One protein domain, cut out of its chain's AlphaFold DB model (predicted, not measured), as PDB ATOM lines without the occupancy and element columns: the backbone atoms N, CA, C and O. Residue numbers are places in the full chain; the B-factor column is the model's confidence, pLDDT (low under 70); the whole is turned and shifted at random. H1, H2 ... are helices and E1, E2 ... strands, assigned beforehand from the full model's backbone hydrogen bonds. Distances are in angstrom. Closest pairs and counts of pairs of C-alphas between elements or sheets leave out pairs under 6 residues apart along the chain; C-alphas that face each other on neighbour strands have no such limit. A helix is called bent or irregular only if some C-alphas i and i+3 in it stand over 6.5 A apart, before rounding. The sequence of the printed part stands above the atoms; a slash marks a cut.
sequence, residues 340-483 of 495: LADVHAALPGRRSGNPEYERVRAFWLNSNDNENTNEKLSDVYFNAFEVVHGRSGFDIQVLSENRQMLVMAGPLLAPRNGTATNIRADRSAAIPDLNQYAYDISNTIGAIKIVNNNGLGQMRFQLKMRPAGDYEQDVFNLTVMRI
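AT A GLANCE: This is residues 340 to 483 of the 495 residues of an uncharacterized protein of Proteobacteria bacterium (UniProt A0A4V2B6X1). Look for one sheet of eight strands curled round into a barrel that is nearly closed, where its edge strands E1 and E2 meet near Leu 340 and Tyr 381. H1 lies across one end of this barrel with the short H2 near it, and the E2 and E3 hairpin reaches out at the other end. The printed part has 144 residues, in the order E1 H1 E2 E3 E4 E5 H2 E6 E7 E8, of mixed class. The sheet runs E1 E8 E7 E6 E5 E4 E3 E2, all antiparallel. The whole is compact, with a radius of gyration of the C-alphas of 15.1 A and spans of 46 by 32 by 26 A.

HOW THE PARTS SIT: Begin with the strongly twisted sheet: E1 is residues 340 to 346, E2 377 to 387, E3 392 to 400, E4 405 to 411, E5 420 to 427, E6 445 to 453, E7 458 to 465 and E8 475 to 482. It is a folded sheet, bent back on itself: E1 E8 E7 E6 face E4 E3 E2, with E5 as the hinge. E2 E3 E4 E5 and E6 E7 E8 are meanders, each strand the antiparallel neighbour of the one before. Look for N and O within hydrogen-bond range at N 344 and O 479, 2.9 A, between E1 and E8; at N 461 and O 478, 2.8 A, between E7 and E8; at N 462 and O 449, 2.8 A, between E7 and E6; and at N 396 and O 408, 2.8 A, between E3 and E4. In the hairpin E2 and E3, N 383 and O 395 are 2.9 A apart. E5 bends by 52 degrees at residue 423, and its pairing is staggered: residues 420 to 425 pair with E6, where N 450 and O 423 are 2.8 A apart, and residues 426 to 427 with E4, where N 426 and O 409 are 2.9 A apart. The closest C-alphas of E1 and E2, Leu 340 and Tyr 381, are 4.5 A apart. H1, residues 355 to 368, is on the sheet at a height of 7.6 A, only just over none of its strands, with 2 C-alphas falling on E1 and 2 on E6. H2, residues 440 to 444, is on the sheet at 6.0 A, over none of its strands. H1 touches H2 with residues 356 to 360 alone, the closest C-alphas being Glu 356 and Thr 444 at 5.2 A. In H1 and H2 every O i to N i+4 pair is within hydrogen-bond range.

IN THESE COORDINATES: Find C-alpha 340 at (0.344, 1.627, 33.556), where E1 begins. H1 runs 19.9 A from C-alpha 355 at (5.619, 27.022, 47.893). E2 is 30.8 A long and E3 27.2 A. E8 runs 23.1 A to C-alpha 482 at (4.798, -1.348, 37.042).

THE WHOLE: The two C-alphas farthest apart, those of Val 388 and Asp 470, are 47.4 A apart. The printed part has no cut. The link from E5 to H2, residues 428 to 439, is long, and within it residues 429 to 433 have pLDDT under 70; the mean of the printed part is 89.9.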
ATOM      1  N   LEU A 340       0.773   0.961  32.333       94.38
ATOM      2  CA  LEU A 340       0.344   1.627  33.556       94.38
ATOM      3  C   LEU A 340       1.159   1.166  34.780       94.38
ATOM      4  O   LEU A 340       1.723   0.067  34.822       94.38
ATOM      5  N   ALA A 341       1.210   2.028  35.786       94.69
ATOM      6  CA  ALA A 341       1.902   1.799  37.041       94.69
ATOM      7  C   ALA A 341       1.125   2.394  38.217       94.69
ATOM      8  O   ALA A 341       0.422   3.392  38.084       94.69
ATOM      9  N   ASP A 342       1.315   1.808  39.390       91.50
ATOM     10  CA  ASP A 342       0.878   2.383  40.653       91.50
ATOM     11  C   ASP A 342       1.962   3.294  41.226       91.50
ATOM     12  O   ASP A 342       3.164   3.078  41.031       91.50
ATOM     13  N   VAL A 343       1.535   4.305  41.978       91.12
ATOM     14  CA  VAL A 343       2.425   5.292  42.585       91.12
ATOM     15  C   VAL A 343       2.059   5.548  44.043       91.12
ATOM     16  O   VAL A 343       0.890   5.599  44.414       91.12
ATOM     17  N   HIS A 344       3.074   5.716  44.886       89.19
ATOM     18  CA  HIS A 344       2.907   6.050  46.295       89.19
ATOM     19  C   HIS A 344       3.919   7.118  46.721       89.19
ATOM     20  O   HIS A 344       5.133   6.888  46.695       89.19
ATOM     21  N   ALA A 345       3.417   8.286  47.126       87.94
ATOM     22  CA  ALA A 345       4.221   9.396  47.625       87.94
ATOM     23  C   ALA A 345       4.318   9.355  49.159       87.94
ATOM     24  O   ALA A 345       3.350   9.616  49.869       87.94
ATOM     25  N   ALA A 346       5.513   9.078  49.681       85.62
ATOM     26  CA  ALA A 346       5.807   9.201  51.105       85.62
ATOM     27  C   ALA A 346       6.229  10.649  51.413       85.62
ATOM     28  O   ALA A 346       7.414  11.006  51.358       85.62
ATOM     29  N   LEU A 347       5.218  11.478  51.685       83.38
ATOM     30  CA  LEU A 347       5.332  12.896  52.024       83.38
ATOM     31  C   LEU A 347       5.805  13.096  53.479       83.38
ATOM     32  O   LEU A 347       5.305  12.422  54.383       83.38
ATOM     33  N   PRO A 348       6.701  14.059  53.757       77.81
ATOM     34  CA  PRO A 348       6.893  14.583  55.106       77.81
ATOM     35  C   PRO A 348       5.570  15.087  55.716       77.81
ATOM     36  O   PRO A 348       4.919  15.977  55.175       77.81
ATOM     37  N   GLY A 349       5.188  14.566  56.887       72.19
ATOM     38  CA  GLY A 349       3.931  14.945  57.560       72.19
ATOM     39  C   GLY A 349       3.855  16.409  58.025       72.19
ATOM     40  O   GLY A 349       2.778  16.892  58.369       72.19
ATOM     41  N   ARG A 350       4.982  17.133  58.012       81.38
ATOM     42  CA  ARG A 350       5.059  18.568  58.308       81.38
ATOM     43  C   ARG A 350       4.796  19.405  57.052       81.38
ATOM     44  O   ARG A 350       5.243  19.045  55.963       81.38
ATOM     45  N   ARG A 351       4.138  20.554  57.224       84.56
ATOM     46  CA  ARG A 351       4.253  21.672  56.274       84.56
ATOM     47  C   ARG A 351       5.648  22.289  56.395       84.56
ATOM     48  O   ARG A 351       6.222  22.258  57.485       84.56
ATOM     49  N   SER A 352       6.175  22.849  55.311       84.56
ATOM     50  CA  SER A 352       7.473  23.546  55.305       84.56
ATOM     51  C   SER A 352       7.355  25.039  55.002       84.56
ATOM     52  O   SER A 352       8.255  25.806  55.335       84.56
ATOM     53  N   GLY A 353       6.252  25.461  54.375       86.00
ATOM     54  CA  GLY A 353       6.088  26.825  53.864       86.00
ATOM     55  C   GLY A 353       6.820  27.095  52.543       86.00
ATOM     56  O   GLY A 353       6.598  28.148  51.950       86.00
ATOM     57  N   ASN A 354       7.624  26.151  52.037       89.19
ATOM     58  CA  ASN A 354       8.189  26.231  50.694       89.19
ATOM     59  C   ASN A 354       7.048  26.068  49.662       89.19
ATOM     60  O   ASN A 354       6.410  25.011  49.634       89.19
ATOM     61  N   PRO A 355       6.768  27.066  48.801       90.69
ATOM     62  CA  PRO A 355       5.619  27.022  47.893       90.69
ATOM     63  C   PRO A 355       5.719  25.910  46.837       90.69
ATOM     64  O   PRO A 355       4.692  25.411  46.381       90.69
ATOM     65  N   GLU A 356       6.936  25.487  46.482       90.75
ATOM     66  CA  GLU A 356       7.172  24.356  45.575       90.75
ATOM     67  C   GLU A 356       6.746  23.040  46.239       90.75
ATOM     68  O   GLU A 356       6.045  22.226  45.638       90.75
ATOM     69  N   TYR A 357       7.114  22.863  47.514       91.00
ATOM     70  CA  TYR A 357       6.735  21.691  48.294       91.00
ATOM     71  C   TYR A 357       5.233  21.641  48.561       91.00
ATOM     72  O   TYR A 357       4.617  20.610  48.307       91.00
ATOM     73  N   GLU A 358       4.623  22.733  49.036       91.25
ATOM     74  CA  GLU A 358       3.193  22.734  49.369       91.25
ATOM     75  C   GLU A 358       2.313  22.481  48.130       91.25
ATOM     76  O   GLU A 358       1.303  21.788  48.251       91.25
ATOM     77  N   ARG A 359       2.722  22.930  46.929       90.19
ATOM     78  CA  ARG A 359       2.050  22.585  45.661       90.19
ATOM     79  C   ARG A 359       2.084  21.079  45.386       90.19
ATOM     80  O   ARG A 359       1.047  20.478  45.117       90.19
ATOM     81  N   VAL A 360       3.262  20.456  45.455       91.19
ATOM     82  CA  VAL A 360       3.403  19.014  45.181       91.19
ATOM     83  C   VAL A 360       2.755  18.170  46.285       91.19
ATOM     84  O   VAL A 360       2.150  17.137  46.005       91.19
ATOM     85  N   ARG A 361       2.817  18.633  47.537       91.50
ATOM     86  CA  ARG A 361       2.129  18.042  48.688       91.50
ATOM     87  C   ARG A 361       0.608  18.074  48.508       91.50
ATOM     88  O   ARG A 361      -0.025  17.056  48.760       91.50
ATOM     89  N   ALA A 362       0.034  19.192  48.059       91.00
ATOM     90  CA  ALA A 362      -1.398  19.298  47.768       91.00
ATOM     91  C   ALA A 362      -1.819  18.313  46.667       91.00
ATOM     92  O   ALA A 362      -2.708  17.500  46.900       91.00
ATOM     93  N   PHE A 363      -1.107  18.297  45.534       92.56
ATOM     94  CA  PHE A 363      -1.354  17.359  44.433       92.56
ATOM     95  C   PHE A 363      -1.402  15.889  44.893       92.56
ATOM     96  O   PHE A 363      -2.336  15.153  44.566       92.56
ATOM     97  N   TRP A 364      -0.421  15.450  45.689       91.50
ATOM     98  CA  TRP A 364      -0.382  14.069  46.176       91.50
ATOM     99  C   TRP A 364      -1.457  13.752  47.223       91.50
ATOM    100  O   TRP A 364      -1.940  12.623  47.239       91.50
ATOM    101  N   LEU A 365      -1.865  14.715  48.056       91.25
ATOM    102  CA  LEU A 365      -2.973  14.528  49.004       91.25
ATOM    103  C   LEU A 365      -4.316  14.438  48.276       91.25
ATOM    104  O   LEU A 365      -5.015  13.447  48.444       91.25
ATOM    105  N   ASN A 366      -4.611  15.370  47.363       92.69
ATOM    106  CA  ASN A 366      -5.812  15.326  46.519       92.69
ATOM    107  C   ASN A 366      -5.945  13.986  45.766       92.69
ATOM    108  O   ASN A 366      -7.050  13.490  45.555       92.69
ATOM    109  N   SER A 367      -4.808  13.397  45.375       91.00
ATOM    110  CA  SER A 367      -4.727  12.085  44.719       91.00
ATOM    111  C   SER A 367      -4.954  10.911  45.678       91.00
ATOM    112  O   SER A 367      -5.635   9.957  45.317       91.00
ATOM    113  N   ASN A 368      -4.383  10.960  46.886       87.50
ATOM    114  CA  ASN A 368      -4.513   9.905  47.896       87.50
ATOM    115  C   ASN A 368      -5.921   9.861  48.508       87.50
ATOM    116  O   ASN A 368      -6.479   8.785  48.712       87.50
ATOM    117  N   ASP A 369      -6.482  11.037  48.772       89.00
ATOM    118  CA  ASP A 369      -7.756  11.224  49.465       89.00
ATOM    119  C   ASP A 369      -8.945  11.244  48.471       89.00
ATOM    120  O   ASP A 369     -10.104  11.299  48.873       89.00
ATOM    121  N   ASN A 370      -8.650  11.142  47.162       87.56
ATOM    122  CA  ASN A 370      -9.575  11.212  46.022       87.56
ATOM    123  C   ASN A 370     -10.513  12.431  46.063       87.56
ATOM    124  O   ASN A 370     -11.726  12.331  45.862       87.56
ATOM    125  N   GLU A 371      -9.928  13.600  46.303       92.31
ATOM    126  CA  GLU A 371     -10.658  14.859  46.388       92.31
ATOM    127  C   GLU A 371     -11.359  15.224  45.073       92.31
ATOM    128  O   GLU A 371     -10.928  14.859  43.972       92.31
ATOM    129  N   ASN A 372     -12.441  16.000  45.170       90.56
ATOM    130  CA  ASN A 372     -13.191  16.475  44.002       90.56
ATOM    131  C   ASN A 372     -12.526  17.716  43.374       90.56
ATOM    132  O   ASN A 372     -13.112  18.797  43.308       90.56
ATOM    133  N   THR A 373     -11.268  17.564  42.956       91.38
ATOM    134  CA  THR A 373     -10.473  18.600  42.286       91.38
ATOM    135  C   THR A 373      -9.721  18.003  41.103       91.38
ATOM    136  O   THR A 373      -9.295  16.855  41.164       91.38
ATOM    137  N   ASN A 374      -9.461  18.821  40.081       89.19
ATOM    138  CA  ASN A 374      -8.625  18.427  38.944       89.19
ATOM    139  C   ASN A 374      -7.119  18.418  39.305       89.19
ATOM    140  O   ASN A 374      -6.279  18.034  38.492       89.19
ATOM    141  N   GLU A 375      -6.732  18.889  40.497       90.06
ATOM    142  CA  GLU A 375      -5.336  18.942  40.952       90.06
ATOM    143  C   GLU A 375      -4.896  17.599  41.555       90.06
ATOM    144  O   GLU A 375      -4.327  17.555  42.647       90.06
ATOM    145  N   LYS A 376      -5.181  16.501  40.849       93.44
ATOM    146  CA  LYS A 376      -4.880  15.127  41.259       93.44
ATOM    147  C   LYS A 376      -4.439  14.253  40.089       93.44
ATOM    148  O   LYS A 376      -4.567  14.629  38.923       93.44
ATOM    149  N   LEU A 377      -3.873  13.103  40.428       94.38
ATOM    150  CA  LEU A 377      -3.407  12.076  39.508       94.38
ATOM    151  C   LEU A 377      -4.540  11.557  38.608       94.38
ATOM    152  O   LEU A 377      -5.605  11.210  39.109       94.38
ATOM    153  N   SER A 378      -4.261  11.451  37.308       94.69
ATOM    154  CA  SER A 378      -5.059  10.679  36.346       94.69
ATOM    155  C   SER A 378      -4.421   9.303  36.156       94.69
ATOM    156  O   SER A 378      -4.989   8.285  36.537       94.69
ATOM    157  N   ASP A 379      -3.179   9.280  35.660       94.88
ATOM    158  CA  ASP A 379      -2.492   8.065  35.220       94.88
ATOM    159  C   ASP A 379      -0.994   8.126  35.541       94.88
ATOM    160  O   ASP A 379      -0.390   9.203  35.601       94.88
ATOM    161  N   VAL A 380      -0.364   6.956  35.679       95.06
ATOM    162  CA  VAL A 380       1.099   6.824  35.640       95.06
ATOM    163  C   VAL A 380       1.482   5.760  34.629       95.06
ATOM    164  O   VAL A 380       0.991   4.637  34.701       95.06
ATOM    165  N   TYR A 381       2.409   6.093  33.736       94.94
ATOM    166  CA  TYR A 381       3.028   5.148  32.809       94.94
ATOM    167  C   TYR A 381       4.468   4.877  33.230       94.94
ATOM    168  O   TYR A 381       5.240   5.804  33.480       94.94
ATOM    169  N   PHE A 382       4.839   3.600  33.276       95.38
ATOM    170  CA  PHE A 382       6.217   3.141  33.418       95.38
ATOM    171  C   PHE A 382       6.668   2.595  32.064       95.38
ATOM    172  O   PHE A 382       6.299   1.481  31.678       95.38
ATOM    173  N   ASN A 383       7.474   3.383  31.353       95.00
ATOM    174  CA  ASN A 383       8.116   2.978  30.114       95.00
ATOM    175  C   ASN A 383       9.546   2.514  30.392       95.00
ATOM    176  O   ASN A 383      10.264   3.131  31.179       95.00
ATOM    177  N   ALA A 384       9.984   1.443  29.735       96.62
ATOM    178  CA  ALA A 384      11.352   0.953  29.818       96.62
ATOM    179  C   ALA A 384      11.812   0.235  28.550       96.62
ATOM    180  O   ALA A 384      11.023  -0.385  27.837       96.62
ATOM    181  N   PHE A 385      13.125   0.269  28.328       97.75
ATOM    182  CA  PHE A 385      13.815  -0.538  27.332       97.75
ATOM    183  C   PHE A 385      14.880  -1.414  28.008       97.75
ATOM    184  O   PHE A 385      15.651  -0.952  28.850       97.75
ATOM    185  N   GLU A 386      14.933  -2.688  27.627       97.94
ATOM    186  CA  GLU A 386      15.859  -3.691  28.156       97.94
ATOM    187  C   GLU A 386      16.642  -4.306  26.984       97.94
ATOM    188  O   GLU A 386      16.154  -5.218  26.312       97.94
ATOM    189  N   VAL A 387      17.847  -3.805  26.688       98.19
ATOM    190  CA  VAL A 387      18.671  -4.367  25.604       98.19
ATOM    191  C   VAL A 387      19.317  -5.661  26.089       98.19
ATOM    192  O   VAL A 387      20.045  -5.685  27.081       98.19
ATOM    193  N   VAL A 388      19.090  -6.752  25.365       97.00
ATOM    194  CA  VAL A 388      19.629  -8.080  25.675       97.00
ATOM    195  C   VAL A 388      21.159  -8.045  25.559       97.00
ATOM    196  O   VAL A 388      21.694  -7.815  24.481       97.00
ATOM    197  N   HIS A 389      21.866  -8.244  26.680       96.38
ATOM    198  CA  HIS A 389      23.322  -8.040  26.838       96.38
ATOM    199  C   HIS A 389      23.832  -6.598  26.616       96.38
ATOM    200  O   HIS A 389      25.043  -6.383  26.525       96.38
ATOM    201  N   GLY A 390      22.933  -5.607  26.598       96.88
ATOM    202  CA  GLY A 390      23.230  -4.178  26.451       96.88
ATOM    203  C   GLY A 390      22.726  -3.322  27.623       96.88
ATOM    204  O   GLY A 390      22.543  -3.815  28.739       96.88
ATOM    205  N   ARG A 391      22.534  -2.020  27.380       97.50
ATOM    206  CA  ARG A 391      22.018  -1.060  28.377       97.50
ATOM    207  C   ARG A 391      20.521  -1.272  28.643       97.50
ATOM    208  O   ARG A 391      19.808  -1.865  27.837       97.50
ATOM    209  N   SER A 392      20.021  -0.742  29.749       97.31
ATOM    210  CA  SER A 392      18.583  -0.598  29.996       97.31
ATOM    211  C   SER A 392      18.272   0.749  30.638       97.31
ATOM    212  O   SER A 392      19.110   1.340  31.324       97.31
ATOM    213  N   GLY A 393      17.065   1.251  30.407       96.44
ATOM    214  CA  GLY A 393      16.626   2.561  30.875       96.44
ATOM    215  C   GLY A 393      15.112   2.669  30.945       96.44
ATOM    216  O   GLY A 393      14.398   1.804  30.438       96.44
ATOM    217  N   PHE A 394      14.638   3.718  31.608       95.50
ATOM    218  CA  PHE A 394      13.225   3.987  31.850       95.50
ATOM    219  C   PHE A 394      12.875   5.450  31.572       95.50
ATOM    220  O   PHE A 394      13.738   6.329  31.626       95.50
ATOM    221  N   ASP A 395      11.588   5.689  31.345       93.75
ATOM    222  CA  ASP A 395      10.919   6.988  31.377       93.75
ATOM    223  C   ASP A 395       9.579   6.776  32.104       93.75
ATOM    224  O   ASP A 395       8.792   5.903  31.737       93.75
ATOM    225  N   ILE A 396       9.346   7.500  33.197       94.62
ATOM    226  CA  ILE A 396       8.094   7.438  33.958       94.62
ATOM    227  C   ILE A 396       7.365   8.760  33.795       94.62
ATOM    228  O   ILE A 396       7.929   9.817  34.083       94.62
ATOM    229  N   GLN A 397       6.098   8.671  33.402       94.25
ATOM    230  CA  GLN A 397       5.186   9.795  33.222       94.25
ATOM    231  C   GLN A 397       4.112   9.726  34.301       94.25
ATOM    232  O   GLN A 397       3.400   8.732  34.393       94.25
ATOM    233  N   VAL A 398       3.997  10.776  35.106       94.75
ATOM    234  CA  VAL A 398       2.933  10.984  36.094       94.75
ATOM    235  C   VAL A 398       2.049  12.103  35.553       94.75
ATOM    236  O   VAL A 398       2.531  13.228  35.405       94.75
ATOM    237  N   LEU A 399       0.792  11.796  35.229       94.44
ATOM    238  CA  LEU A 399      -0.159  12.695  34.565       94.44
ATOM    239  C   LEU A 399      -1.289  13.099  35.519       94.44
ATOM    240  O   LEU A 399      -1.711  12.301  36.356       94.44
ATOM    241  N   SER A 400      -1.816  14.315  35.378       94.38
ATOM    242  CA  SER A 400      -2.931  14.826  36.188       94.38
ATOM    243  C   SER A 400      -4.166  15.205  35.368       94.38
ATOM    244  O   SER A 400      -4.075  15.532  34.181       94.38
ATOM    245  N   GLU A 401      -5.324  15.250  36.033       93.94
ATOM    246  CA  GLU A 401      -6.590  15.680  35.423       93.94
ATOM    247  C   GLU A 401      -6.537  17.146  34.936       93.94
ATOM    248  O   GLU A 401      -7.051  17.472  33.863       93.94
ATOM    249  N   ASN A 402      -5.843  18.042  35.657       93.75
ATOM    250  CA  ASN A 402      -5.596  19.432  35.238       93.75
ATOM    251  C   ASN A 402      -4.499  19.595  34.162       93.75
ATOM    252  O   ASN A 402      -4.009  20.706  33.958       93.75
ATOM    253  N   ARG A 403      -4.136  18.516  33.453       93.88
ATOM    254  CA  ARG A 403      -3.136  18.488  32.372       93.88
ATOM    255  C   ARG A 403      -1.756  19.007  32.785       93.88
ATOM    256  O   ARG A 403      -1.106  19.736  32.041       93.88
ATOM    257  N   GLN A 404      -1.288  18.604  33.956       92.00
ATOM    258  CA  GLN A 404       0.107  18.725  34.371       92.00
ATOM    259  C   GLN A 404       0.806  17.372  34.225       92.00
ATOM    260  O   GLN A 404       0.175  16.317  34.321       92.00
ATOM    261  N   MET A 405       2.120  17.396  34.014       92.12
ATOM    262  CA  MET A 405       2.950  16.200  34.033       92.12
ATOM    263  C   MET A 405       4.244  16.370  34.837       92.12
ATOM    264  O   MET A 405       4.876  17.432  34.875       92.12
ATOM    265  N   LEU A 406       4.659  15.265  35.447       91.94
ATOM    266  CA  LEU A 406       6.017  15.012  35.914       91.94
ATOM    267  C   LEU A 406       6.576  13.861  35.077       91.94
ATOM    268  O   LEU A 406       6.022  12.765  35.094       91.94
ATOM    269  N   VAL A 407       7.684  14.106  34.377       91.69
ATOM    270  CA  VAL A 407       8.390  13.074  33.610       91.69
ATOM    271  C   VAL A 407       9.821  12.942  34.100       91.69
ATOM    272  O   VAL A 407      10.544  13.936  34.210       91.69
ATOM    273  N   MET A 408      10.237  11.711  34.380       93.56
ATOM    274  CA  MET A 408      11.570  11.390  34.883       93.56
ATOM    275  C   MET A 408      12.134  10.163  34.175       93.56
ATOM    276  O   MET A 408      11.481   9.125  34.108       93.56
ATOM    277  N   ALA A 409      13.357  10.286  33.673       94.06
ATOM    278  CA  ALA A 409      14.033   9.257  32.898       94.06
ATOM    279  C   ALA A 409      15.420   8.947  33.470       94.06
ATOM    280  O   ALA A 409      16.017   9.749  34.199       94.06
ATOM    281  N   GLY A 410      15.951   7.772  33.143       94.50
ATOM    282  CA  GLY A 410      17.287   7.378  33.574       94.50
ATOM    283  C   GLY A 410      17.651   5.928  33.254       94.50
ATOM    284  O   GLY A 410      16.869   5.194  32.650       94.50
ATOM    285  N   PRO A 411      18.852   5.492  33.657       95.56
ATOM    286  CA  PRO A 411      19.312   4.122  33.456       95.56
ATOM    287  C   PRO A 411      18.696   3.152  34.482       95.56
ATOM    288  O   PRO A 411      18.629   3.437  35.680       95.56
ATOM    289  N   LEU A 412      18.298   1.960  34.028       95.19
ATOM    290  CA  LEU A 412      17.799   0.873  34.878       95.19
ATOM    291  C   LEU A 412      18.971   0.085  35.473       95.19
ATOM    292  O   LEU A 412      19.281  -1.030  35.064       95.19
ATOM    293  N   LEU A 413      19.636   0.689  36.454       95.06
ATOM    294  CA  LEU A 413      20.778   0.104  37.158       95.06
ATOM    295  C   LEU A 413      20.399  -0.351  38.566       95.06
ATOM    296  O   LEU A 413      19.553   0.254  39.229       95.06
ATOM    297  N   ALA A 414      21.066  -1.400  39.042       91.94
ATOM    298  CA  ALA A 414      20.978  -1.864  40.420       91.94
ATOM    299  C   ALA A 414      22.312  -2.474  40.902       91.94
ATOM    300  O   ALA A 414      23.090  -2.989  40.088       91.94
ATOM    301  N   PRO A 415      22.589  -2.482  42.221       87.94
ATOM    302  CA  PRO A 415      23.653  -3.312  42.772       87.94
ATOM    303  C   PRO A 415      23.287  -4.797  42.641       87.94
ATOM    304  O   PRO A 415      22.105  -5.161  42.616       87.94
ATOM    305  N   ARG A 416      24.315  -5.660  42.627       84.75
ATOM    306  CA  ARG A 416      24.137  -7.123  42.633       84.75
ATOM    307  C   ARG A 416      23.480  -7.645  43.914       84.75
ATOM    308  O   ARG A 416      22.704  -8.592  43.849       84.75
ATOM    309  N   ASN A 417      23.786  -7.013  45.047       83.75
ATOM    310  CA  ASN A 417      23.313  -7.392  46.376       83.75
ATOM    311  C   ASN A 417      22.477  -6.242  46.956       83.75
ATOM    312  O   ASN A 417      22.882  -5.082  46.863       83.75
ATOM    313  N   GLY A 418      21.336  -6.555  47.574       82.62
ATOM    314  CA  GLY A 418      20.391  -5.544  48.061       82.62
ATOM    315  C   GLY A 418      19.724  -4.747  46.932       82.62
ATOM    316  O   GLY A 418      19.830  -5.090  45.755       82.62
ATOM    317  N   THR A 419      18.996  -3.684  47.277       81.44
ATOM    318  CA  THR A 419      18.186  -2.899  46.320       81.44
ATOM    319  C   THR A 419      18.453  -1.393  46.339       81.44
ATOM    320  O   THR A 419      17.994  -0.691  45.440       81.44
ATOM    321  N   ALA A 420      19.218  -0.894  47.315       83.56
ATOM    322  CA  ALA A 420      19.536   0.525  47.453       83.56
ATOM    323  C   ALA A 420      20.434   1.046  46.316       83.56
ATOM    324  O   ALA A 420      21.372   0.376  45.886       83.56
ATOM    325  N   THR A 421      20.160   2.265  45.862       86.44
ATOM    326  CA  THR A 421      20.910   2.982  44.820       86.44
ATOM    327  C   THR A 421      21.093   4.457  45.212       86.44
ATOM    328  O   THR A 421      20.586   4.907  46.239       86.44
ATOM    329  N   ASN A 422      21.867   5.216  44.434       88.88
ATOM    330  CA  ASN A 422      22.014   6.675  44.566       88.88
ATOM    331  C   ASN A 422      22.278   7.293  43.179       88.88
ATOM    332  O   ASN A 422      23.173   8.115  42.998       88.88
ATOM    333  N   ILE A 423      21.538   6.818  42.177       91.81
ATOM    334  CA  ILE A 423      21.743   7.162  40.764       91.81
ATOM    335  C   ILE A 423      20.963   8.446  40.467       91.81
ATOM    336  O   ILE A 423      19.843   8.611  40.950       91.81
ATOM    337  N   ARG A 424      21.516   9.357  39.664       92.94
ATOM    338  CA  ARG A 424      20.763  10.513  39.156       92.94
ATOM    339  C   ARG A 424      19.694  10.043  38.164       92.94
ATOM    340  O   ARG A 424      19.995   9.273  37.260       92.94
ATOM    341  N   ALA A 425      18.472  10.538  38.327       92.62
ATOM    342  CA  ALA A 425      17.471  10.532  37.268       92.62
ATOM    343  C   ALA A 425      17.273  11.975  36.795       92.62
ATOM    344  O   ALA A 425      17.373  12.916  37.589       92.62
ATOM    345  N   ASP A 426      17.006  12.149  35.510       91.31
ATOM    346  CA  ASP A 426      16.830  13.457  34.893       91.31
ATOM    347  C   ASP A 426      15.359  13.713  34.569       91.31
ATOM    348  O   ASP A 426      14.575  12.788  34.354       91.31
ATOM    349  N   ARG A 427      14.968  14.989  34.559       86.25
ATOM    350  CA  ARG A 427      13.630  15.388  34.108       86.25
ATOM    351  C   ARG A 427      13.601  15.273  32.587       86.25
ATOM    352  O   ARG A 427      14.383  15.948  31.919       86.25
ATOM    353  N   SER A 428      12.731  14.416  32.060       77.31
ATOM    354  CA  SER A 428      12.628  14.170  30.617       77.31
ATOM    355  C   SER A 428      12.058  15.415  29.932       77.31
ATOM    356  O   SER A 428      10.999  15.915  30.321       77.31
ATOM    357  N   ALA A 429      12.775  15.954  28.946       55.66
ATOM    358  CA  ALA A 429      12.393  17.176  28.246       55.66
ATOM    359  C   ALA A 429      11.695  16.836  26.920       55.66
ATOM    360  O   ALA A 429      12.308  16.227  26.050       55.66
ATOM    361  N   ALA A 430      10.441  17.277  26.782       61.03
ATOM    362  CA  ALA A 430       9.553  17.057  25.635       61.03
ATOM    363  C   ALA A 430       9.250  15.578  25.304       61.03
ATOM    364  O   ALA A 430      10.015  14.870  24.651       61.03
ATOM    365  N   ILE A 431       8.041  15.137  25.665       69.50
ATOM    366  CA  ILE A 431       7.388  13.993  25.018       69.50
ATOM    367  C   ILE A 431       6.460  14.559  23.931       69.50
ATOM    368  O   ILE A 431       5.477  15.206  24.292       69.50
ATOM    369  N   PRO A 432       6.724  14.318  22.629       66.75
ATOM    370  CA  PRO A 432       5.910  14.881  21.545       66.75
ATOM    371  C   PRO A 432       4.422  14.513  21.642       66.75
ATOM    372  O   PRO A 432       3.555  15.335  21.361       66.75
ATOM    373  N   ASP A 433       4.136  13.298  22.108       69.56
ATOM    374  CA  ASP A 433       2.788  12.726  22.233       69.56
ATOM    375  C   ASP A 433       1.971  13.330  23.403       69.56
ATOM    376  O   ASP A 433       0.774  13.071  23.546       69.56
ATOM    377  N   LEU A 434       2.619  14.141  24.251       78.00
ATOM    378  CA  LEU A 434       2.055  14.751  25.460       78.00
ATOM    379  C   LEU A 434       2.169  16.287  25.465       78.00
ATOM    380  O   LEU A 434       2.006  16.907  26.513       78.00
ATOM    381  N   ASN A 435       2.387  16.925  24.310       80.75
ATOM    382  CA  ASN A 435       2.463  18.391  24.167       80.75
ATOM    383  C   ASN A 435       1.231  19.158  24.722       80.75
ATOM    384  O   ASN A 435       1.292  20.370  24.920       80.75
ATOM    385  N   GLN A 436       0.116  18.469  24.972       84.00
ATOM    386  CA  GLN A 436      -1.105  18.970  25.610       84.00
ATOM    387  C   GLN A 436      -1.049  19.083  27.149       84.00
ATOM    388  O   GLN A 436      -2.013  19.589  27.730       84.00
ATOM    389  N   TYR A 437       0.025  18.624  27.805       88.44
ATOM    390  CA  TYR A 437       0.246  18.778  29.251       88.44
ATOM    391  C   TYR A 437       1.334  19.823  29.548       88.44
ATOM    392  O   TYR A 437       2.374  19.876  28.890       88.44
ATOM    393  N   ALA A 438       1.115  20.623  30.587       89.00
ATOM    394  CA  ALA A 438       2.106  21.526  31.159       89.00
ATOM    395  C   ALA A 438       3.088  20.780  32.084       89.00
ATOM    396  O   ALA A 438       2.812  19.690  32.580       89.00
ATOM    397  N   TYR A 439       4.252  21.381  32.326       88.06
ATOM    398  CA  TYR A 439       5.348  20.785  33.100       88.06
ATOM    399  C   TYR A 439       5.498  21.405  34.502       88.06
ATOM    400  O   TYR A 439       6.555  21.274  35.115       88.06
ATOM    401  N   ASP A 440       4.496  22.105  35.042       88.62
ATOM    402  CA  ASP A 440       4.676  22.934  36.242       88.62
ATOM    403  C   ASP A 440       4.995  22.109  37.490       88.62
ATOM    404  O   ASP A 440       5.815  22.535  38.304       88.62
ATOM    405  N   ILE A 441       4.436  20.899  37.606       88.31
ATOM    406  CA  ILE A 441       4.814  19.935  38.651       88.31
ATOM    407  C   ILE A 441       6.283  19.513  38.468       88.31
ATOM    408  O   ILE A 441       7.060  19.596  39.417       88.31
ATOM    409  N   SER A 442       6.708  19.155  37.250       89.25
ATOM    410  CA  SER A 442       8.119  18.860  36.936       89.25
ATOM    411  C   SER A 442       9.059  20.042  37.234       89.25
ATOM    412  O   SER A 442      10.186  19.858  37.701       89.25
ATOM    413  N   ASN A 443       8.595  21.276  37.023       90.12
ATOM    414  CA  ASN A 443       9.358  22.505  37.243       90.12
ATOM    415  C   ASN A 443       9.626  22.791  38.732       90.12
ATOM    416  O   ASN A 443      10.698  23.319  39.043       90.12
ATOM    417  N   THR A 444       8.737  22.368  39.642       90.94
ATOM    418  CA  THR A 444       8.955  22.454  41.105       90.94
ATOM    419  C   THR A 444      10.130  21.598  41.604       90.94
ATOM    420  O   THR A 444      10.691  21.856  42.670       90.94
ATOM    421  N   ILE A 445      10.525  20.565  40.851       92.50
ATOM    422  CA  ILE A 445      11.506  19.560  41.273       92.50
ATOM    423  C   ILE A 445      12.908  19.969  40.812       92.50
ATOM    424  O   ILE A 445      13.207  20.019  39.621       92.50
ATOM    425  N   GLY A 446      13.796  20.237  41.770       91.94
ATOM    426  CA  GLY A 446      15.179  20.637  41.512       91.94
ATOM    427  C   GLY A 446      16.112  19.470  41.179       91.94
ATOM    428  O   GLY A 446      17.055  19.652  40.412       91.94
ATOM    429  N   ALA A 447      15.869  18.279  41.739       94.19
ATOM    430  CA  ALA A 447      16.632  17.066  41.430       94.19
ATOM    431  C   ALA A 447      15.833  15.785  41.717       94.19
ATOM    432  O   ALA A 447      15.032  15.744  42.653       94.19
ATOM    433  N   ILE A 448      16.118  14.724  40.955       95.50
ATOM    434  CA  ILE A 448      15.551  13.383  41.139       95.50
ATOM    435  C   ILE A 448      16.700  12.381  41.299       95.50
ATOM    436  O   ILE A 448      17.712  12.441  40.597       95.50
ATOM    437  N   LYS A 449      16.555  11.452  42.242       95.06
ATOM    438  CA  LYS A 449      17.488  10.341  42.449       95.06
ATOM    439  C   LYS A 449      16.752   9.019  42.524       95.06
ATOM    440  O   LYS A 449      15.768   8.922  43.248       95.06
ATOM    441  N   ILE A 450      17.280   7.989  41.879       94.50
ATOM    442  CA  ILE A 450      16.911   6.600  42.148       94.50
ATOM    443  C   ILE A 450      17.599   6.202  43.457       94.50
ATOM    444  O   ILE A 450      18.832   6.198  43.527       94.50
ATOM    445  N   VAL A 451      16.806   5.901  44.486       93.19
ATOM    446  CA  VAL A 451      17.285   5.428  45.800       93.19
ATOM    447  C   VAL A 451      16.995   3.949  46.045       93.19
ATOM    448  O   VAL A 451      17.588   3.337  46.935       93.19
ATOM    449  N   ASN A 452      16.102   3.349  45.255       91.25
ATOM    450  CA  ASN A 452      15.919   1.906  45.211       91.25
ATOM    451  C   ASN A 452      15.571   1.434  43.795       91.25
ATOM    452  O   ASN A 452      14.741   2.050  43.126       91.25
ATOM    453  N   ASN A 453      16.159   0.316  43.374       92.25
ATOM    454  CA  ASN A 453      15.725  -0.435  42.200       92.25
ATOM    455  C   ASN A 453      15.766  -1.939  42.512       92.25
ATOM    456  O   ASN A 453      16.842  -2.525  42.729       92.25
ATOM    457  N   ASN A 454      14.590  -2.573  42.532       88.12
ATOM    458  CA  ASN A 454      14.496  -4.009  42.759       88.12
ATOM    459  C   ASN A 454      14.724  -4.840  41.485       88.12
ATOM    460  O   ASN A 454      14.981  -6.028  41.616       88.12
ATOM    461  N   GLY A 455      14.721  -4.246  40.283       88.94
ATOM    462  CA  GLY A 455      14.901  -4.966  39.012       88.94
ATOM    463  C   GLY A 455      13.743  -5.901  38.641       88.94
ATOM    464  O   GLY A 455      13.942  -6.828  37.861       88.94
ATOM    465  N   LEU A 456      12.565  -5.682  39.237       88.06
ATOM    466  CA  LEU A 456      11.329  -6.458  39.058       88.06
ATOM    467  C   LEU A 456      10.130  -5.567  38.670       88.06
ATOM    468  O   LEU A 456       8.998  -6.039  38.660       88.06
ATOM    469  N   GLY A 457      10.366  -4.280  38.382       88.56
ATOM    470  CA  GLY A 457       9.329  -3.293  38.041       88.56
ATOM    471  C   GLY A 457       8.949  -2.319  39.165       88.56
ATOM    472  O   GLY A 457       8.108  -1.453  38.940       88.56
ATOM    473  N   GLN A 458       9.570  -2.401  40.349       91.19
ATOM    474  CA  GLN A 458       9.381  -1.435  41.440       91.19
ATOM    475  C   GLN A 458      10.654  -0.605  41.662       91.19
ATOM    476  O   GLN A 458      11.747  -1.126  41.909       91.19
ATOM    477  N   MET A 459      10.491   0.716  41.614       92.62
ATOM    478  CA  MET A 459      11.552   1.701  41.812       92.62
ATOM    479  C   MET A 459      11.138   2.717  42.872       92.62
ATOM    480  O   MET A 459       9.975   3.112  42.947       92.62
ATOM    481  N   ARG A 460      12.099   3.178  43.678       93.44
ATOM    482  CA  ARG A 460      11.896   4.286  44.617       93.44
ATOM    483  C   ARG A 460      12.818   5.434  44.264       93.44
ATOM    484  O   ARG A 460      14.038   5.273  44.175       93.44
ATOM    485  N   PHE A 461      12.216   6.601  44.143       94.69
ATOM    486  CA  PHE A 461      12.857   7.861  43.850       94.69
ATOM    487  C   PHE A 461      12.858   8.754  45.089       94.69
ATOM    488  O   PHE A 461      11.953   8.699  45.922       94.69
ATOM    489  N   GLN A 462      13.876   9.596  45.196       94.75
ATOM    490  CA  GLN A 462      13.940  10.727  46.106       94.75
ATOM    491  C   GLN A 462      13.857  12.000  45.263       94.75
ATOM    492  O   GLN A 462      14.706  12.225  44.396       94.75
ATOM    493  N   LEU A 463      12.823  12.806  45.499       94.19
ATOM    494  CA  LEU A 463      12.559  14.042  44.772       94.19
ATOM    495  C   LEU A 463      12.883  15.209  45.700       94.19
ATOM    496  O   LEU A 463      12.310  15.315  46.785       94.19
ATOM    497  N   LYS A 464      13.816  16.068  45.282       93.81
ATOM    498  CA  LYS A 464      14.235  17.263  46.021       93.81
ATOM    499  C   LYS A 464      13.680  18.511  45.341       93.81
ATOM    500  O   LYS A 464      13.879  18.693  44.138       93.81
ATOM    501  N   MET A 465      13.008  19.369  46.101       92.44
ATOM    502  CA  MET A 465      12.359  20.573  45.578       92.44
ATOM    503  C   MET A 465      13.376  21.629  45.128       92.44
ATOM    504  O   MET A 465      14.517  21.687  45.603       92.44
ATOM    505  N   ARG A 466      12.965  22.461  44.171       91.56
ATOM    506  CA  ARG A 466      13.707  23.633  43.699       91.56
ATOM    507  C   ARG A 466      13.926  24.612  44.871       91.56
ATOM    508  O   ARG A 466      13.067  24.697  45.748       91.56
ATOM    509  N   PRO A 467      15.061  25.336  44.938       88.94
ATOM    510  CA  PRO A 467      15.201  26.436  45.887       88.94
ATOM    511  C   PRO A 467      14.143  27.508  45.607       88.94
ATOM    512  O   PRO A 467      13.969  27.911  44.455       88.94
ATOM    513  N   ALA A 468      13.477  27.987  46.654       88.19
ATOM    514  CA  ALA A 468      12.515  29.079  46.590       88.19
ATOM    515  C   ALA A 468      12.828  30.049  47.735       88.19
ATOM    516  O   ALA A 468      12.620  29.710  48.896       88.19
ATOM    517  N   GLY A 469      13.373  31.228  47.417       87.94
ATOM    518  CA  GLY A 469      13.879  32.161  48.433       87.94
ATOM    519  C   GLY A 469      14.831  31.478  49.423       87.94
ATOM    520  O   GLY A 469      15.668  30.670  49.023       87.94
ATOM    521  N   ASP A 470      14.643  31.774  50.709       88.69
ATOM    522  CA  ASP A 470      15.422  31.223  51.825       88.69
ATOM    523  C   ASP A 470      14.795  29.958  52.461       88.69
ATOM    524  O   ASP A 470      15.233  29.522  53.528       88.69
ATOM    525  N   TYR A 471      13.761  29.358  51.853       87.88
ATOM    526  CA  TYR A 471      13.138  28.137  52.385       87.88
ATOM    527  C   TYR A 471      14.064  26.915  52.267       87.88
ATOM    528  O   TYR A 471      14.799  26.758  51.286       87.88
ATOM    529  N   GLU A 472      13.977  25.987  53.232       85.62
ATOM    530  CA  GLU A 472      14.643  24.685  53.109       85.62
ATOM    531  C   GLU A 472      14.180  23.955  51.834       85.62
ATOM    532  O   GLU A 472      13.017  24.012  51.424       85.62
ATOM    533  N   GLN A 473      15.105  23.241  51.187       88.00
ATOM    534  CA  GLN A 473      14.772  22.406  50.037       88.00
ATOM    535  C   GLN A 473      14.212  21.062  50.505       88.00
ATOM    536  O   GLN A 473      14.977  20.120  50.734       88.00
ATOM    537  N   ASP A 474      12.888  20.976  50.609       91.94
ATOM    538  CA  ASP A 474      12.196  19.749  50.989       91.94
ATOM    539  C   ASP A 474      12.516  18.560  50.081       91.94
ATOM    540  O   ASP A 474      12.866  18.683  48.899       91.94
ATOM    541  N   VAL A 475      12.361  17.378  50.669       91.44
ATOM    542  CA  VAL A 475      12.598  16.088  50.034       91.44
ATOM    543  C   VAL A 475      11.459  15.143  50.399       91.44
ATOM    544  O   VAL A 475      11.200  14.916  51.580       91.44
ATOM    545  N   PHE A 476      10.832  14.534  49.395       89.06
ATOM    546  CA  PHE A 476       9.912  13.409  49.587       89.06
ATOM    547  C   PHE A 476      10.379  12.182  48.797       89.06
ATOM    548  O   PHE A 476      11.299  12.258  47.975       89.06
ATOM    549  N   ASN A 477       9.778  11.024  49.076       90.44
ATOM    550  CA  ASN A 477      10.050   9.802  48.322       90.44
ATOM    551  C   ASN A 477       8.836   9.425  47.480       90.44
ATOM    552  O   ASN A 477       7.706   9.547  47.945       90.44
ATOM    553  N   LEU A 478       9.084   8.905  46.286       91.69
ATOM    554  CA  LEU A 478       8.058   8.403  45.385       91.69
ATOM    555  C   LEU A 478       8.393   6.958  45.021       91.69
ATOM    556  O   LEU A 478       9.464   6.700  44.479       91.69
ATOM    557  N   THR A 479       7.508   6.016  45.325       93.12
ATOM    558  CA  THR A 479       7.620   4.633  44.849       93.12
ATOM    559  C   THR A 479       6.721   4.479  43.628       93.12
ATOM    560  O   THR A 479       5.550   4.836  43.706       93.12
ATOM    561  N   VAL A 480       7.257   3.959  42.522       93.56
ATOM    562  CA  VAL A 480       6.515   3.668  41.283       93.56
ATOM    563  C   VAL A 480       6.653   2.183  40.969       93.56
ATOM    564  O   VAL A 480       7.736   1.613  41.135       93.56
ATOM    565  N   MET A 481       5.550   1.545  40.581       91.56
ATOM    566  CA  MET A 481       5.413   0.089  40.549       91.56
ATOM    567  C   MET A 481       4.657  -0.321  39.287       91.56
ATOM    568  O   MET A 481       3.466  -0.056  39.160       91.56
ATOM    569  N   ARG A 482       5.361  -0.926  38.328       91.81
ATOM    570  CA  ARG A 482       4.798  -1.348  37.042       91.81
ATOM    571  C   ARG A 482       3.667  -2.364  37.246       91.81
ATOM    572  O   ARG A 482       3.889  -3.391  37.883       91.81
ATOM    573  N   ILE A 483       2.514  -2.142  36.611       89.94
ATOM    574  CA  ILE A 483       1.472  -3.168  36.496       89.94
ATOM    575  C   ILE A 483       1.927  -4.180  35.439       89.94
ATOM    576  O   ILE A 483       2.023  -3.874  34.249       89.94
TER     577      ILE A 483